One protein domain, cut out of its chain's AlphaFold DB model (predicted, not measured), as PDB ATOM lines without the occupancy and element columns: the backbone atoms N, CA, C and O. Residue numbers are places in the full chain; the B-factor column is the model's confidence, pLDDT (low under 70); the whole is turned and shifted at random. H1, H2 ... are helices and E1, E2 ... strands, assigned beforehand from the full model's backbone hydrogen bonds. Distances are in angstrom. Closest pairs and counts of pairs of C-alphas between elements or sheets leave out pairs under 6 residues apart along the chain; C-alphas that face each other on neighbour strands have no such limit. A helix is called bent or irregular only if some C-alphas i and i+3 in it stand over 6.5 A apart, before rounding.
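AT A GLANCE: This is residues 143 to 258 of the 261 residues of the protein "F-box domain-containing protein" of Beauveria bassiana (strain ARSEF 2860) (UniProt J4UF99). Two small two-stranded sheets sit in separate lobes: hairpin E1-E2 with helix H1 packed on it, and the pair E3-E4 with short helix H2 near one end. Residues 181 to 190 and 217 to 221 run between the lobes; H3 and H4 follow, and residues 249 to 258, mostly H5, stick out. The printed part has 116 residues, in order H1 E1 E2 E3 H2 E4 H3 H4 H5, of mixed class, both sheets antiparallel. It is compact, with a radius of gyration of the C-alphas of 15.3 A and spans of 37 by 37 by 30 A.

IN THESE COORDINATES: H1, residues 143 to 156, begins at C-alpha (184.929, 157.710, 254.478) and is 19.6 A long. E1 is residues 169 to 172, E2 177 to 180, E3 191 to 194. H2, residues 206 to 211, is irregular: C-alphas 207 and 210 are 7.3 A apart. E4 is 213 to 216 and H3 222 to 228. H4, 233 to 242, is 16.2 A long and neither bent nor irregular, but only just: C-alphas 234 and 237 are 6.2 A apart. H5, 247 to 256, 14.5 A long, ends at C-alpha (171.580, 146.883, 241.988).

HOW THE PARTS SIT: The closest C-alphas of H1 and E1 are Glu 154 and Ala 171, 5.8 A apart. In hairpin E1-E2, N 170 and O 179 are 2.8 A apart. In antiparallel E3 and E4, N 194 and O 213 are 2.8 A apart. No helix touches another. Every O i to N i+4 pair is within hydrogen-bond range in H1 and H3, against 3 of 6 in H4, 5 of 6 in H5 and 0 of 2 in H2, where 2 of 3 O i to N i+3 pairs are.

THE WHOLE: The farthest C-alphas, Lys 165 and Asp 197, are 41.3 A apart. The printed part has no cut. Links H1 to E1 and E3 to H2 are long. Residues 231 to 258 have pLDDT under 70.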
ATOM      1  N   GLN A 143     184.380 157.266 255.765       91.12
ATOM      2  CA  GLN A 143     184.929 157.710 254.478       91.12
ATOM      3  C   GLN A 143     183.998 157.400 253.302       91.12
ATOM      4  O   GLN A 143     183.967 158.158 252.329       91.12
ATOM      5  N   GLN A 144     183.251 156.293 253.371       91.56
ATOM      6  CA  GLN A 144     182.300 155.923 252.331       91.56
ATOM      7  C   GLN A 144     181.125 156.903 252.315       91.56
ATOM      8  O   GLN A 144     180.686 157.295 251.232       91.56
ATOM      9  N   ASP A 145     180.665 157.347 253.479       95.00
ATOM     10  CA  ASP A 145     179.629 158.370 253.607       95.00
ATOM     11  C   ASP A 145     180.107 159.756 253.134       95.00
ATOM     12  O   ASP A 145     179.472 160.378 252.277       95.00
ATOM     13  N   GLN A 146     181.300 160.192 253.566       95.12
ATOM     14  CA  GLN A 146     181.936 161.425 253.071       95.12
ATOM     15  C   GLN A 146     182.015 161.442 251.538       95.12
ATOM     16  O   GLN A 146     181.687 162.434 250.879       95.12
ATOM     17  N   PHE A 147     182.420 160.313 250.960       91.94
ATOM     18  CA  PHE A 147     182.511 160.125 249.523       91.94
ATOM     19  C   PHE A 147     181.147 160.236 248.822       91.94
ATOM     20  O   PHE A 147     181.018 160.992 247.855       91.94
ATOM     21  N   GLN A 148     180.126 159.515 249.302       93.19
ATOM     22  CA  GLN A 148     178.785 159.538 248.703       93.19
ATOM     23  C   GLN A 148     178.166 160.932 248.767       93.19
ATOM     24  O   GLN A 148     177.600 161.406 247.778       93.19
ATOM     25  N   PHE A 149     178.311 161.608 249.907       95.56
ATOM     26  CA  PHE A 149     177.818 162.965 250.072       95.56
ATOM     27  C   PHE A 149     178.452 163.920 249.065       95.56
ATOM     28  O   PHE A 149     177.743 164.688 248.423       95.56
ATOM     29  N   VAL A 150     179.773 163.873 248.889       94.69
ATOM     30  CA  VAL A 150     180.487 164.800 248.002       94.69
ATOM     31  C   VAL A 150     180.176 164.548 246.530       94.69
ATOM     32  O   VAL A 150     179.972 165.513 245.793       94.69
ATOM     33  N   MET A 151     180.056 163.280 246.114       91.38
ATOM     34  CA  MET A 151     179.568 162.945 244.769       91.38
ATOM     35  C   MET A 151     178.171 163.514 244.524       91.38
ATOM     36  O   MET A 151     177.915 164.131 243.488       91.38
ATOM     37  N   ARG A 152     177.262 163.325 245.490       95.06
ATOM     38  CA  ARG A 152     175.900 163.855 245.405       95.06
ATOM     39  C   ARG A 152     175.908 165.377 245.373       95.06
ATOM     40  O   ARG A 152     175.219 165.973 244.552       95.06
ATOM     41  N   ALA A 153     176.695 166.011 246.234       94.88
ATOM     42  CA  ALA A 153     176.769 167.456 246.338       94.88
ATOM     43  C   ALA A 153     177.234 168.081 245.016       94.88
ATOM     44  O   ALA A 153     176.558 168.963 244.497       94.88
ATOM     45  N   GLU A 154     178.327 167.587 244.432       93.50
ATOM     46  CA  GLU A 154     178.825 168.054 243.132       93.50
ATOM     47  C   GLU A 154     177.772 167.909 242.019       93.50
ATOM     48  O   GLU A 154     177.556 168.842 241.246       93.50
ATOM     49  N   LYS A 155     177.085 166.761 241.955       91.25
ATOM     50  CA  LYS A 155     176.186 166.421 240.843       91.25
ATOM     51  C   LYS A 155     174.765 166.967 240.977       91.25
ATOM     52  O   LYS A 155     174.117 167.233 239.967       91.25
ATOM     53  N   GLU A 156     174.249 167.097 242.193       95.62
ATOM     54  CA  GLU A 156     172.821 167.341 242.436       95.62
ATOM     55  C   GLU A 156     172.545 168.701 243.082       95.62
ATOM     56  O   GLU A 156     171.436 169.232 242.951       95.62
ATOM     57  N   PHE A 157     173.519 169.312 243.766       94.94
ATOM     58  CA  PHE A 157     173.257 170.568 244.465       94.94
ATOM     59  C   PHE A 157     173.408 171.738 243.495       94.94
ATOM     60  O   PHE A 157     174.508 172.130 243.117       94.94
ATOM     61  N   LYS A 158     172.276 172.361 243.150       95.38
ATOM     62  CA  LYS A 158     172.181 173.445 242.151       95.38
ATOM     63  C   LYS A 158     173.162 174.600 242.359       95.38
ATOM     64  O   LYS A 158     173.567 175.238 241.397       95.38
ATOM     65  N   GLN A 159     173.540 174.880 243.604       94.00
ATOM     66  CA  GLN A 159     174.513 175.922 243.947       94.00
ATOM     67  C   GLN A 159     175.930 175.648 243.409       94.00
ATOM     68  O   GLN A 159     176.752 176.559 243.368       94.00
ATOM     69  N   HIS A 160     176.222 174.405 243.023       95.25
ATOM     70  CA  HIS A 160     177.501 173.977 242.462       95.25
ATOM     71  C   HIS A 160     177.474 173.882 240.936       95.25
ATOM     72  O   HIS A 160     178.518 173.677 240.323       95.25
ATOM     73  N   PHE A 161     176.309 174.075 240.313       94.62
ATOM     74  CA  PHE A 161     176.177 173.961 238.868       94.62
ATOM     75  C   PHE A 161     176.843 175.142 238.151       94.62
ATOM     76  O   PHE A 161     176.832 176.269 238.666       94.62
ATOM     77  N   PRO A 162     177.385 174.906 236.944       94.44
ATOM     78  CA  PRO A 162     177.889 175.975 236.097       94.44
ATOM     79  C   PRO A 162     176.796 177.003 235.787       94.44
ATOM     80  O   PRO A 162     175.618 176.677 235.631       94.44
ATOM     81  N   ASN A 163     177.201 178.263 235.674       93.38
ATOM     82  CA  ASN A 163     176.357 179.378 235.260       93.38
ATOM     83  C   ASN A 163     177.164 180.370 234.406       93.38
ATOM     84  O   ASN A 163     178.354 180.182 234.183       93.38
ATOM     85  N   GLU A 164     176.534 181.453 233.940       94.12
ATOM     86  CA  GLU A 164     177.181 182.447 233.061       94.12
ATOM     87  C   GLU A 164     178.467 183.064 233.638       94.12
ATOM     88  O   GLU A 164     179.303 183.555 232.887       94.12
ATOM     89  N   LYS A 165     178.624 183.067 234.968       91.81
ATOM     90  CA  LYS A 165     179.745 183.702 235.673       91.81
ATOM     91  C   LYS A 165     180.747 182.712 236.251       91.81
ATOM     92  O   LYS A 165     181.793 183.143 236.723       91.81
ATOM     93  N   SER A 166     180.416 181.424 236.295       91.00
ATOM     94  CA  SER A 166     181.236 180.420 236.963       91.00
ATOM     95  C   SER A 166     181.144 179.075 236.247       91.00
ATOM     96  O   SER A 166     180.034 178.619 235.966       91.00
ATOM     97  N   PRO A 167     182.278 178.386 236.028       91.62
ATOM     98  CA  PRO A 167     182.301 177.024 235.492       91.62
ATOM     99  C   PRO A 167     181.698 175.976 236.448       91.62
ATOM    100  O   PRO A 167     181.652 174.798 236.105       91.62
ATOM    101  N   GLY A 168     181.228 176.388 237.629       94.12
ATOM    102  CA  GLY A 168     180.710 175.508 238.667       94.12
ATOM    103  C   GLY A 168     181.768 175.175 239.715       94.12
ATOM    104  O   GLY A 168     182.916 175.627 239.658       94.12
ATOM    105  N   ASN A 169     181.348 174.393 240.703       96.00
ATOM    106  CA  ASN A 169     182.233 173.872 241.733       96.00
ATOM    107  C   ASN A 169     182.469 172.380 241.496       96.00
ATOM    108  O   ASN A 169     181.583 171.684 241.009       96.00
ATOM    109  N   PHE A 170     183.635 171.892 241.906       94.38
ATOM    110  CA  PHE A 170     184.016 170.491 241.776       94.38
ATOM    111  C   PHE A 170     184.303 169.859 243.131       94.38
ATOM    112  O   PHE A 170     184.721 170.527 244.082       94.38
ATOM    113  N   ALA A 171     184.110 168.550 243.211       94.75
ATOM    114  CA  ALA A 171     184.464 167.753 244.368       94.75
ATOM    115  C   ALA A 171     185.970 167.468 244.417       94.75
ATOM    116  O   ALA A 171     186.576 166.991 243.457       94.75
ATOM    117  N   CYS A 172     186.579 167.690 245.581       94.06
ATOM    118  CA  CYS A 172     187.870 167.109 245.911       94.06
ATOM    119  C   CYS A 172     187.660 165.821 246.701       94.06
ATOM    120  O   CYS A 172     187.166 165.844 247.827       94.06
ATOM    121  N   TYR A 173     188.131 164.714 246.137       91.25
ATOM    122  CA  TYR A 173     187.914 163.379 246.690       91.25
ATOM    123  C   TYR A 173     188.949 162.951 247.743       91.25
ATOM    124  O   TYR A 173     188.831 161.871 248.304       91.25
ATOM    125  N   PHE A 174     189.934 163.808 248.040       90.19
ATOM    126  CA  PHE A 174     190.896 163.618 249.136       90.19
ATOM    127  C   PHE A 174     190.492 164.336 250.424       90.19
ATOM    128  O   PHE A 174     190.772 163.850 251.512       90.19
ATOM    129  N   CYS A 175     189.879 165.518 250.312       92.94
ATOM    130  CA  CYS A 175     189.434 166.288 251.479       92.94
ATOM    131  C   CYS A 175     187.916 166.395 251.593       92.94
ATOM    132  O   CYS A 175     187.446 167.174 252.412       92.94
ATOM    133  N   TYR A 176     187.180 165.668 250.750       94.19
ATOM    134  CA  TYR A 176     185.724 165.554 250.768       94.19
ATOM    135  C   TYR A 176     184.991 166.905 250.837       94.19
ATOM    136  O   TYR A 176     184.018 167.090 251.570       94.19
ATOM    137  N   ARG A 177     185.467 167.871 250.044       94.06
ATOM    138  CA  ARG A 177     184.901 169.224 249.944       94.06
ATOM    139  C   ARG A 177     184.574 169.572 248.502       94.06
ATOM    140  O   ARG A 177     185.342 169.245 247.598       94.06
ATOM    141  N   VAL A 178     183.475 170.298 248.311       95.38
ATOM    142  CA  VAL A 178     183.110 170.905 247.027       95.38
ATOM    143  C   VAL A 178     183.668 172.327 246.982       95.38
ATOM    144  O   VAL A 178     183.352 173.151 247.840       95.38
ATOM    145  N   LEU A 179     184.536 172.603 246.012       96.25
ATOM    146  CA  LEU A 179     185.339 173.825 245.925       96.25
ATOM    147  C   LEU A 179     185.183 174.476 244.548       96.25
ATOM    148  O   LEU A 179     184.802 173.824 243.582       96.25
ATOM    149  N   GLN A 180     185.498 175.764 244.448       95.88
ATOM    150  CA  GLN A 180     185.482 176.479 243.168       95.88
ATOM    151  C   GLN A 180     186.511 175.902 242.190       95.88
ATOM    152  O   GLN A 180     187.550 175.393 242.614       95.88
ATOM    153  N   ALA A 181     186.248 176.039 240.888       94.31
ATOM    154  CA  ALA A 181     187.137 175.578 239.822       94.31
ATOM    155  C   ALA A 181     188.603 176.007 239.989       94.31
ATOM    156  O   ALA A 181     189.492 175.176 239.835       94.31
ATOM    157  N   ASP A 182     188.850 177.240 240.433       95.00
ATOM    158  CA  ASP A 182     190.200 177.786 240.642       95.00
ATOM    159  C   ASP A 182     191.010 177.032 241.711       95.00
ATOM    160  O   ASP A 182     192.240 177.135 241.772       95.00
ATOM    161  N   SER A 183     190.341 176.237 242.551       96.12
ATOM    162  CA  SER A 183     190.985 175.359 243.533       96.12
ATOM    163  C   SER A 183     191.574 174.090 242.911       96.12
ATOM    164  O   SER A 183     192.256 173.343 243.612       96.12
ATOM    165  N   PHE A 184     191.333 173.826 241.627       92.81
ATOM    166  CA  PHE A 184     191.791 172.645 240.894       92.81
ATOM    167  C   PHE A 184     192.774 173.052 239.798       92.81
ATOM    168  O   PHE A 184     192.769 174.194 239.339       92.81
ATOM    169  N   ARG A 185     193.672 172.142 239.409       89.19
ATOM    170  CA  ARG A 185     194.551 172.398 238.262       89.19
ATOM    171  C   ARG A 185     193.789 172.127 236.966       89.19
ATOM    172  O   ARG A 185     193.000 171.188 236.902       89.19
ATOM    173  N   GLU A 186     194.053 172.936 235.948       87.50
ATOM    174  CA  GLU A 186     193.426 172.810 234.626       87.50
ATOM    175  C   GLU A 186     193.918 171.577 233.856       87.50
ATOM    176  O   GLU A 186     193.203 171.054 233.011       87.50
ATOM    177  N   ASP A 187     195.112 171.084 234.185       84.12
ATOM    178  CA  ASP A 187     195.778 169.959 233.526       84.12
ATOM    179  C   ASP A 187     195.522 168.596 234.195       84.12
ATOM    180  O   ASP A 187     196.144 167.596 233.834       84.12
ATOM    181  N   GLN A 188     194.600 168.524 235.160       84.38
ATOM    182  CA  GLN A 188     194.107 167.234 235.647       84.38
ATOM    183  C   GLN A 188     193.286 166.557 234.549       84.38
ATOM    184  O   GLN A 188     192.319 167.146 234.069       84.38
ATOM    185  N   ALA A 189     193.623 165.312 234.192       82.31
ATOM    186  CA  ALA A 189     192.752 164.535 233.311       82.31
ATOM    187  C   ALA A 189     191.385 164.326 233.961       82.31
ATOM    188  O   ALA A 189     191.272 164.010 235.148       82.31
ATOM    189  N   HIS A 190     190.350 164.469 233.141       81.38
ATOM    190  CA  HIS A 190     188.966 164.200 233.523       81.38
ATOM    191  C   HIS A 190     188.527 162.797 233.151       81.38
ATOM    192  O   HIS A 190     187.592 162.286 233.749       81.38
ATOM    193  N   GLU A 191     189.204 162.165 232.200       85.50
ATOM    194  CA  GLU A 191     188.843 160.852 231.690       85.50
ATOM    195  C   GLU A 191     190.092 159.996 231.507       85.50
ATOM    196  O   GLU A 191     191.186 160.508 231.261       85.50
ATOM    197  N   ALA A 192     189.916 158.685 231.625       85.81
ATOM    198  CA  ALA A 192     190.922 157.707 231.252       85.81
ATOM    199  C   ALA A 192     190.280 156.564 230.473       85.81
ATOM    200  O   ALA A 192     189.108 156.239 230.674       85.81
ATOM    201  N   PHE A 193     191.074 155.947 229.606       87.31
ATOM    202  CA  PHE A 193     190.688 154.726 228.921       87.31
ATOM    203  C   PHE A 193     190.937 153.524 229.823       87.31
ATOM    204  O   PHE A 193     191.960 153.454 230.509       87.31
ATOM    205  N   VAL A 194     190.006 152.580 229.797       88.50
ATOM    206  CA  VAL A 194     190.116 151.290 230.468       88.50
ATOM    207  C   VAL A 194     189.874 150.159 229.476       88.50
ATOM    208  O   VAL A 194     189.029 150.261 228.578       88.50
ATOM    209  N   ASP A 195     190.646 149.089 229.625       87.69
ATOM    210  CA  ASP A 195     190.451 147.850 228.881       87.69
ATOM    211  C   ASP A 195     189.297 147.006 229.446       87.69
ATOM    212  O   ASP A 195     188.601 147.393 230.389       87.69
ATOM    213  N   CYS A 196     189.061 145.848 228.826       87.56
ATOM    214  CA  CYS A 196     188.020 144.909 229.237       87.56
ATOM    215  C   CYS A 196     188.250 144.311 230.634       87.56
ATOM    216  O   CYS A 196     187.283 143.898 231.274       87.56
ATOM    217  N   ASP A 197     189.493 144.307 231.115       86.44
ATOM    218  CA  ASP A 197     189.860 143.827 232.447       86.44
ATOM    219  C   ASP A 197     189.737 144.939 233.508       86.44
ATOM    220  O   ASP A 197     189.883 144.694 234.708       86.44
ATOM    221  N   GLY A 198     189.417 146.166 233.081       81.75
ATOM    222  CA  GLY A 198     189.290 147.344 233.932       81.75
ATOM    223  C   GLY A 198     190.626 148.002 234.277       81.75
ATOM    224  O   GLY A 198     190.679 148.801 235.214       81.75
ATOM    225  N   SER A 199     191.695 147.678 233.547       83.69
ATOM    226  CA  SER A 199     193.014 148.295 233.700       83.69
ATOM    227  C   SER A 199     193.115 149.572 232.871       83.69
ATOM    228  O   SER A 199     192.572 149.661 231.770       83.69
ATOM    229  N   PHE A 200     193.821 150.579 233.390       82.19
ATOM    230  CA  PHE A 200     194.017 151.845 232.686       82.19
ATOM    231  C   PHE A 200     194.966 151.701 231.493       82.19
ATOM    232  O   PHE A 200     196.043 151.119 231.610       82.19
ATOM    233  N   VAL A 201     194.600 152.328 230.374       86.88
ATOM    234  CA  VAL A 201     195.400 152.372 229.146       86.88
ATOM    235  C   VAL A 201     195.828 153.813 228.882       86.88
ATOM    236  O   VAL A 201     194.997 154.710 228.764       86.88
ATOM    237  N   LEU A 202     197.139 154.045 228.831       79.69
ATOM    238  CA  LEU A 202     197.724 155.393 228.859       79.69
ATOM    239  C   LEU A 202     198.079 155.916 227.472       79.69
ATOM    240  O   LEU A 202     197.814 157.070 227.151       79.69
ATOM    241  N   ASP A 203     198.633 155.040 226.640       83.94
ATOM    242  CA  ASP A 203     199.161 155.386 225.323       83.94
ATOM    243  C   ASP A 203     198.212 154.891 224.227       83.94
ATOM    244  O   ASP A 203     198.586 154.169 223.298       83.94
ATOM    245  N   VAL A 204     196.933 155.249 224.362       84.44
ATOM    246  CA  VAL A 204     195.913 154.902 223.374       84.44
ATOM    247  C   VAL A 204     196.137 155.741 222.124       84.44
ATOM    248  O   VAL A 204     195.878 156.945 222.104       84.44
ATOM    249  N   LYS A 205     196.604 155.095 221.054       90.25
ATOM    250  CA  LYS A 205     196.659 155.745 219.744       90.25
ATOM    251  C   LYS A 205     195.238 156.135 219.296       90.25
ATOM    252  O   LYS A 205     194.316 155.346 219.534       90.25
ATOM    253  N   PRO A 206     195.032 157.293 218.642       87.62
ATOM    254  CA  PRO A 206     193.699 157.776 218.264       87.62
ATOM    255  C   PRO A 206     192.859 156.752 217.489       87.62
ATOM    256  O   PRO A 206     191.661 156.624 217.733       87.62
ATOM    257  N   GLU A 207     193.487 155.963 216.614       91.25
ATOM    258  CA  GLU A 207     192.846 154.902 215.831       91.25
ATOM    259  C   GLU A 207     192.296 153.742 216.678       91.25
ATOM    260  O   GLU A 207     191.422 152.999 216.233       91.25
ATOM    261  N   ASN A 208     192.780 153.589 217.911       88.88
ATOM    262  CA  ASN A 208     192.381 152.533 218.835       88.88
ATOM    263  C   ASN A 208     191.478 153.038 219.967       88.88
ATOM    264  O   ASN A 208     190.975 152.217 220.727       88.88
ATOM    265  N   ALA A 209     191.226 154.347 220.076       86.38
ATOM    266  CA  ALA A 209     190.422 154.917 221.160       86.38
ATOM    267  C   ALA A 209     189.007 154.329 221.236       86.38
ATOM    268  O   ALA A 209     188.508 154.069 222.325       86.38
ATOM    269  N   ALA A 210     188.402 154.018 220.087       89.94
ATOM    270  CA  ALA A 210     187.078 153.400 220.018       89.94
ATOM    271  C   ALA A 210     187.016 151.965 220.585       89.94
ATOM    272  O   ALA A 210     185.922 151.442 220.779       89.94
ATOM    273  N   LYS A 211     188.163 151.313 220.829       91.44
ATOM    274  CA  LYS A 211     188.234 149.947 221.378       91.44
ATOM    275  C   LYS A 211     188.142 149.911 222.905       91.44
ATOM    276  O   LYS A 211     187.876 148.851 223.461       91.44
ATOM    277  N   TYR A 212     188.384 151.037 223.569       90.81
ATOM    278  CA  TYR A 212     188.460 151.120 225.023       90.81
ATOM    279  C   TYR A 212     187.247 151.852 225.583       90.81
ATOM    280  O   TYR A 212     186.707 152.766 224.961       90.81
ATOM    281  N   SER A 213     186.827 151.463 226.784       90.00
ATOM    282  CA  SER A 213     185.811 152.225 227.512       90.00
ATOM    283  C   SER A 213     186.459 153.439 228.167       90.00
ATOM    284  O   SER A 213     187.626 153.384 228.551       90.00
ATOM    285  N   THR A 214     185.719 154.534 228.321       87.31
ATOM    286  CA  THR A 214     186.182 155.700 229.081       87.31
ATOM    287  C   THR A 214     185.533 155.740 230.457       87.31
ATOM    288  O   THR A 214     184.352 155.426 230.625       87.31
ATOM    289  N   VAL A 215     186.313 156.133 231.460       84.50
ATOM    290  CA  VAL A 215     185.837 156.370 232.827       84.50
ATOM    291  C   VAL A 215     186.175 157.787 233.258       84.50
ATOM    292  O   VAL A 215     187.239 158.308 232.928       84.50
ATOM    293  N   GLN A 216     185.271 158.405 234.017       82.56
ATOM    294  CA  GLN A 216     185.497 159.725 234.600       82.56
ATOM    295  C   GLN A 216     186.457 159.607 235.785       82.56
ATOM    296  O   GLN A 216     186.216 158.863 236.740       82.56
ATOM    297  N   LEU A 217     187.539 160.374 235.738       84.25
ATOM    298  CA  LEU A 217     188.491 160.503 236.825       84.25
ATOM    299  C   LEU A 217     187.987 161.511 237.856       84.25
ATOM    300  O   LEU A 217     187.446 162.577 237.556       84.25
ATOM    301  N   ARG A 218     188.215 161.172 239.118       86.75
ATOM    302  CA  ARG A 218     187.906 162.026 240.269       86.75
ATOM    303  C   ARG A 218     189.016 163.042 240.464       86.75
ATOM    304  O   ARG A 218     190.200 162.714 240.396       86.75
ATOM    305  N   ARG A 219     188.611 164.266 240.781       89.88
ATOM    306  CA  ARG A 219     189.502 165.418 240.915       89.88
ATOM    307  C   ARG A 219     190.057 165.565 242.329       89.88
ATOM    308  O   ARG A 219     189.506 165.071 243.319       89.88
ATOM    309  N   TYR A 220     191.134 166.329 242.448       91.75
ATOM    310  CA  TYR A 220     191.691 166.733 243.736       91.75
ATOM    311  C   TYR A 220     192.092 168.205 243.712       91.75
ATOM    312  O   TYR A 220     192.571 168.713 242.704       91.75
ATOM    313  N   CYS A 221     191.889 168.927 244.813       94.31
ATOM    314  CA  CYS A 221     192.271 170.335 244.852       94.31
ATOM    315  C   CYS A 221     193.796 170.489 244.892       94.31
ATOM    316  O   CYS A 221     194.501 169.589 245.355       94.31
ATOM    317  N   LYS A 222     194.302 171.650 244.462       93.50
ATOM    318  CA  LYS A 222     195.732 172.011 244.451       93.50
ATOM    319  C   LYS A 222     196.398 171.704 245.793       93.50
ATOM    320  O   LYS A 222     197.427 171.044 245.830       93.50
ATOM    321  N   THR A 223     195.756 172.081 246.900       94.50
ATOM    322  CA  THR A 223     196.257 171.820 248.257       94.50
ATOM    323  C   THR A 223     196.420 170.329 248.553       94.50
ATOM    324  O   THR A 223     197.436 169.927 249.114       94.50
ATOM    325  N   CYS A 224     195.439 169.497 248.183       92.56
ATOM    326  CA  CYS A 224     195.550 168.048 248.367       92.56
ATOM    327  C   CYS A 224     196.590 167.447 247.423       92.56
ATOM    328  O   CYS A 224     197.323 166.559 247.842       92.56
ATOM    329  N   GLY A 225     196.685 167.948 246.190       89.06
ATOM    330  CA  GLY A 225     197.712 167.548 245.233       89.06
ATOM    331  C   GLY A 225     199.114 167.745 245.793       89.06
ATOM    332  O   GLY A 225     199.840 166.772 245.954       89.06
ATOM    333  N   CYS A 226     199.445 168.970 246.206       88.62
ATOM    334  CA  CYS A 226     200.766 169.287 246.751       88.62
ATOM    335  C   CYS A 226     201.069 168.506 248.039       88.62
ATOM    336  O   CYS A 226     202.175 168.006 248.211       88.62
ATOM    337  N   LYS A 227     200.089 168.353 248.945       89.06
ATOM    338  CA  LYS A 227     200.296 167.620 250.208       89.06
ATOM    339  C   LYS A 227     200.661 166.150 249.983       89.06
ATOM    340  O   LYS A 227     201.406 165.586 250.777       89.06
ATOM    341  N   ASN A 228     200.104 165.536 248.944       83.25
ATOM    342  CA  ASN A 228     200.321 164.124 248.650       83.25
ATOM    343  C   ASN A 228     201.353 163.899 247.527       83.25
ATOM    344  O   ASN A 228     201.562 162.757 247.131       83.25
ATOM    345  N   GLY A 229     202.000 164.957 247.023       81.25
ATOM    346  CA  GLY A 229     203.028 164.857 245.984       81.25
ATOM    347  C   GLY A 229     202.500 164.609 244.566       81.25
ATOM    348  O   GLY A 229     203.241 164.099 243.737       81.25
ATOM    349  N   PHE A 230     201.248 164.967 244.247       74.75
ATOM    350  CA  PHE A 230     200.671 164.826 242.892       74.75
ATOM    351  C   PHE A 230     201.021 166.000 241.981       74.75
ATOM    352  O   PHE A 230     200.157 166.588 241.310       74.75
ATOM    353  N   ASP A 231     202.295 166.370 241.991       61.41
ATOM    354  CA  ASP A 231     202.799 167.482 241.200       61.41
ATOM    355  C   ASP A 231     202.940 167.087 239.718       61.41
ATOM    356  O   ASP A 231     202.895 167.967 238.852       61.41
ATOM    357  N   SER A 232     202.952 165.781 239.394       58.69
ATOM    358  CA  SER A 232     202.951 165.263 238.023       58.69
ATOM    359  C   SER A 232     201.779 164.313 237.716       58.69
ATOM    360  O   SER A 232     201.271 163.593 238.572       58.69
ATOM    361  N   PHE A 233     201.359 164.278 236.445       54.16
ATOM    362  CA  PHE A 233     200.318 163.378 235.923       54.16
ATOM    363  C   PHE A 233     200.618 161.887 236.165       54.16
ATOM    364  O   PHE A 233     199.700 161.077 236.293       54.16
ATOM    365  N   ARG A 234     201.905 161.517 236.248       54.38
ATOM    366  CA  ARG A 234     202.343 160.129 236.459       54.38
ATOM    367  C   ARG A 234     202.024 159.614 237.865       54.38
ATOM    368  O   ARG A 234     201.813 158.417 238.024       54.38
ATOM    369  N   ASP A 235     201.892 160.497 238.851       54.38
ATOM    370  CA  ASP A 235     201.670 160.113 240.253       54.38
ATOM    371  C   ASP A 235     200.211 159.690 240.535       54.38
ATOM    372  O   ASP A 235     199.926 158.981 241.499       54.38
ATOM    373  N   ILE A 236     199.273 160.059 239.651       55.62
ATOM    374  CA  ILE A 236     197.830 159.782 239.788       55.62
ATOM    375  C   ILE A 236     197.510 158.285 239.589       55.62
ATOM    376  O   ILE A 236     196.575 157.761 240.202       55.62
ATOM    377  N   GLN A 237     198.305 157.573 238.782       53.31
ATOM    378  CA  GLN A 237     198.099 156.150 238.461       53.31
ATOM    379  C   GLN A 237     198.217 155.242 239.688       53.31
ATOM    380  O   GLN A 237     197.450 154.289 239.843       53.31
ATOM    381  N   HIS A 238     199.152 155.556 240.588       48.06
ATOM    382  CA  HIS A 238     199.483 154.689 241.716       48.06
ATOM    383  C   HIS A 238     198.385 154.646 242.787       48.06
ATOM    384  O   HIS A 238     198.204 153.630 243.458       48.06
ATOM    385  N   LEU A 239     197.615 155.726 242.930       50.78
ATOM    386  CA  LEU A 239     196.593 155.831 243.971       50.78
ATOM    387  C   LEU A 239     195.225 155.360 243.533       50.78
ATOM    388  O   LEU A 239     194.513 154.769 244.339       50.78
ATOM    389  N   TRP A 240     194.863 155.547 242.267       51.69
ATOM    390  CA  TRP A 240     193.620 154.961 241.785       51.69
ATOM    391  C   TRP A 240     193.663 153.441 241.894       51.69
ATOM    392  O   TRP A 240     192.725 152.878 242.455       51.69
ATOM    393  N   SER A 241     194.794 152.813 241.528       45.72
ATOM    394  CA  SER A 241     195.092 151.386 241.762       45.72
ATOM    395  C   SER A 241     194.942 150.961 243.233       45.72
ATOM    396  O   SER A 241     194.343 149.925 243.511       45.72
ATOM    397  N   GLN A 242     195.387 151.772 244.200       42.97
ATOM    398  CA  GLN A 242     195.227 151.451 245.627       42.97
ATOM    399  C   GLN A 242     193.789 151.618 246.148       42.97
ATOM    400  O   GLN A 242     193.369 150.871 247.030       42.97
ATOM    401  N   TYR A 243     193.000 152.535 245.580       44.66
ATOM    402  CA  TYR A 243     191.590 152.746 245.939       44.66
ATOM    403  C   TYR A 243     190.598 151.951 245.053       44.66
ATOM    404  O   TYR A 243     189.381 152.132 245.170       44.66
ATOM    405  N   HIS A 244     191.074 151.008 244.218       44.62
ATOM    406  CA  HIS A 244     190.265 150.136 243.337       44.62
ATOM    407  C   HIS A 244     189.277 149.196 244.064       44.62
ATOM    408  O   HIS A 244     188.548 148.443 243.415       44.62
ATOM    409  N   ALA A 245     189.140 149.278 245.391       37.09
ATOM    410  CA  ALA A 245     187.954 148.752 246.069       37.09
ATOM    411  C   ALA A 245     186.659 149.479 245.637       37.09
ATOM    412  O   ALA A 245     185.579 148.895 245.702       37.09
ATOM    413  N   ILE A 246     186.749 150.717 245.128       45.75
ATOM    414  CA  ILE A 246     185.573 151.534 244.778       45.75
ATOM    415  C   ILE A 246     185.115 151.316 243.319       45.75
ATOM    416  O   ILE A 246     183.930 151.448 243.022       45.75
ATOM    417  N   GLY A 247     185.998 150.889 242.405       39.19
ATOM    418  CA  GLY A 247     185.619 150.516 241.027       39.19
ATOM    419  C   GLY A 247     184.722 149.271 240.959       39.19
ATOM    420  O   GLY A 247     183.857 149.157 240.093       39.19
ATOM    421  N   ARG A 248     184.831 148.378 241.953       41.50
ATOM    422  CA  ARG A 248     183.919 147.232 242.122       41.50
ATOM    423  C   ARG A 248     182.475 147.673 242.425       41.50
ATOM    424  O   ARG A 248     181.533 146.933 242.153       41.50
ATOM    425  N   TRP A 249     182.298 148.891 242.945       37.69
ATOM    426  CA  TRP A 249     181.006 149.435 243.360       37.69
ATOM    427  C   TRP A 249     180.203 150.056 242.222       37.69
ATOM    428  O   TRP A 249     178.986 149.947 242.246       37.69
ATOM    429  N   GLU A 250     180.827 150.656 241.205       40.62
ATOM    430  CA  GLU A 250     180.065 151.198 240.070       40.62
ATOM    431  C   GLU A 250     179.356 150.072 239.297       40.62
ATOM    432  O   GLU A 250     178.193 150.203 238.914       40.62
ATOM    433  N   ASN A 251     180.005 148.907 239.199       40.09
ATOM    434  CA  ASN A 251     179.401 147.681 238.681       40.09
ATOM    435  C   ASN A 251     178.317 147.128 239.623       40.09
ATOM    436  O   ASN A 251     177.261 146.716 239.150       40.09
ATOM    437  N   SER A 252     178.522 147.188 240.944       36.12
ATOM    438  CA  SER A 252     177.513 146.781 241.936       36.12
ATOM    439  C   SER A 252     176.292 147.709 241.968       36.12
ATOM    440  O   SER A 252     175.181 147.237 242.185       36.12
ATOM    441  N   TRP A 253     176.462 149.013 241.739       36.94
ATOM    442  CA  TRP A 253     175.380 150.002 241.706       36.94
ATOM    443  C   TRP A 253     174.579 149.895 240.406       36.94
ATOM    444  O   TRP A 253     173.351 149.936 240.433       36.94
ATOM    445  N   LYS A 254     175.257 149.660 239.271       42.88
ATOM    446  CA  LYS A 254     174.609 149.336 237.987       42.88
ATOM    447  C   LYS A 254     173.861 147.996 238.050       42.88
ATOM    448  O   LYS A 254     172.745 147.911 237.542       42.88
ATOM    449  N   GLN A 255     174.412 146.987 238.734       45.12
ATOM    450  CA  GLN A 255     173.732 145.709 238.997       45.12
ATOM    451  C   GLN A 255     172.541 145.852 239.958       45.12
ATOM    452  O   GLN A 255     171.499 145.254 239.709       45.12
ATOM    453  N   ALA A 256     172.654 146.663 241.015       41.09
ATOM    454  CA  ALA A 256     171.580 146.883 241.988       41.09
ATOM    455  C   ALA A 256     170.419 147.729 241.434       41.09
ATOM    456  O   ALA A 256     169.274 147.512 241.818       41.09
ATOM    457  N   ASN A 257     170.698 148.660 240.515       42.31
ATOM    458  CA  ASN A 257     169.697 149.582 239.963       42.31
ATOM    459  C   ASN A 257     169.224 149.229 238.544       42.31
ATOM    460  O   ASN A 257     168.542 150.032 237.910       42.31
ATOM    461  N   GLY A 258     169.557 148.038 238.038       35.69
ATOM    462  CA  GLY A 258     168.934 147.480 236.835       35.69
ATOM    463  C   GLY A 258     169.104 148.303 235.552       35.69
ATOM    464  O   GLY A 258     168.305 148.143 234.629       35.69
TER     465      GLY A 258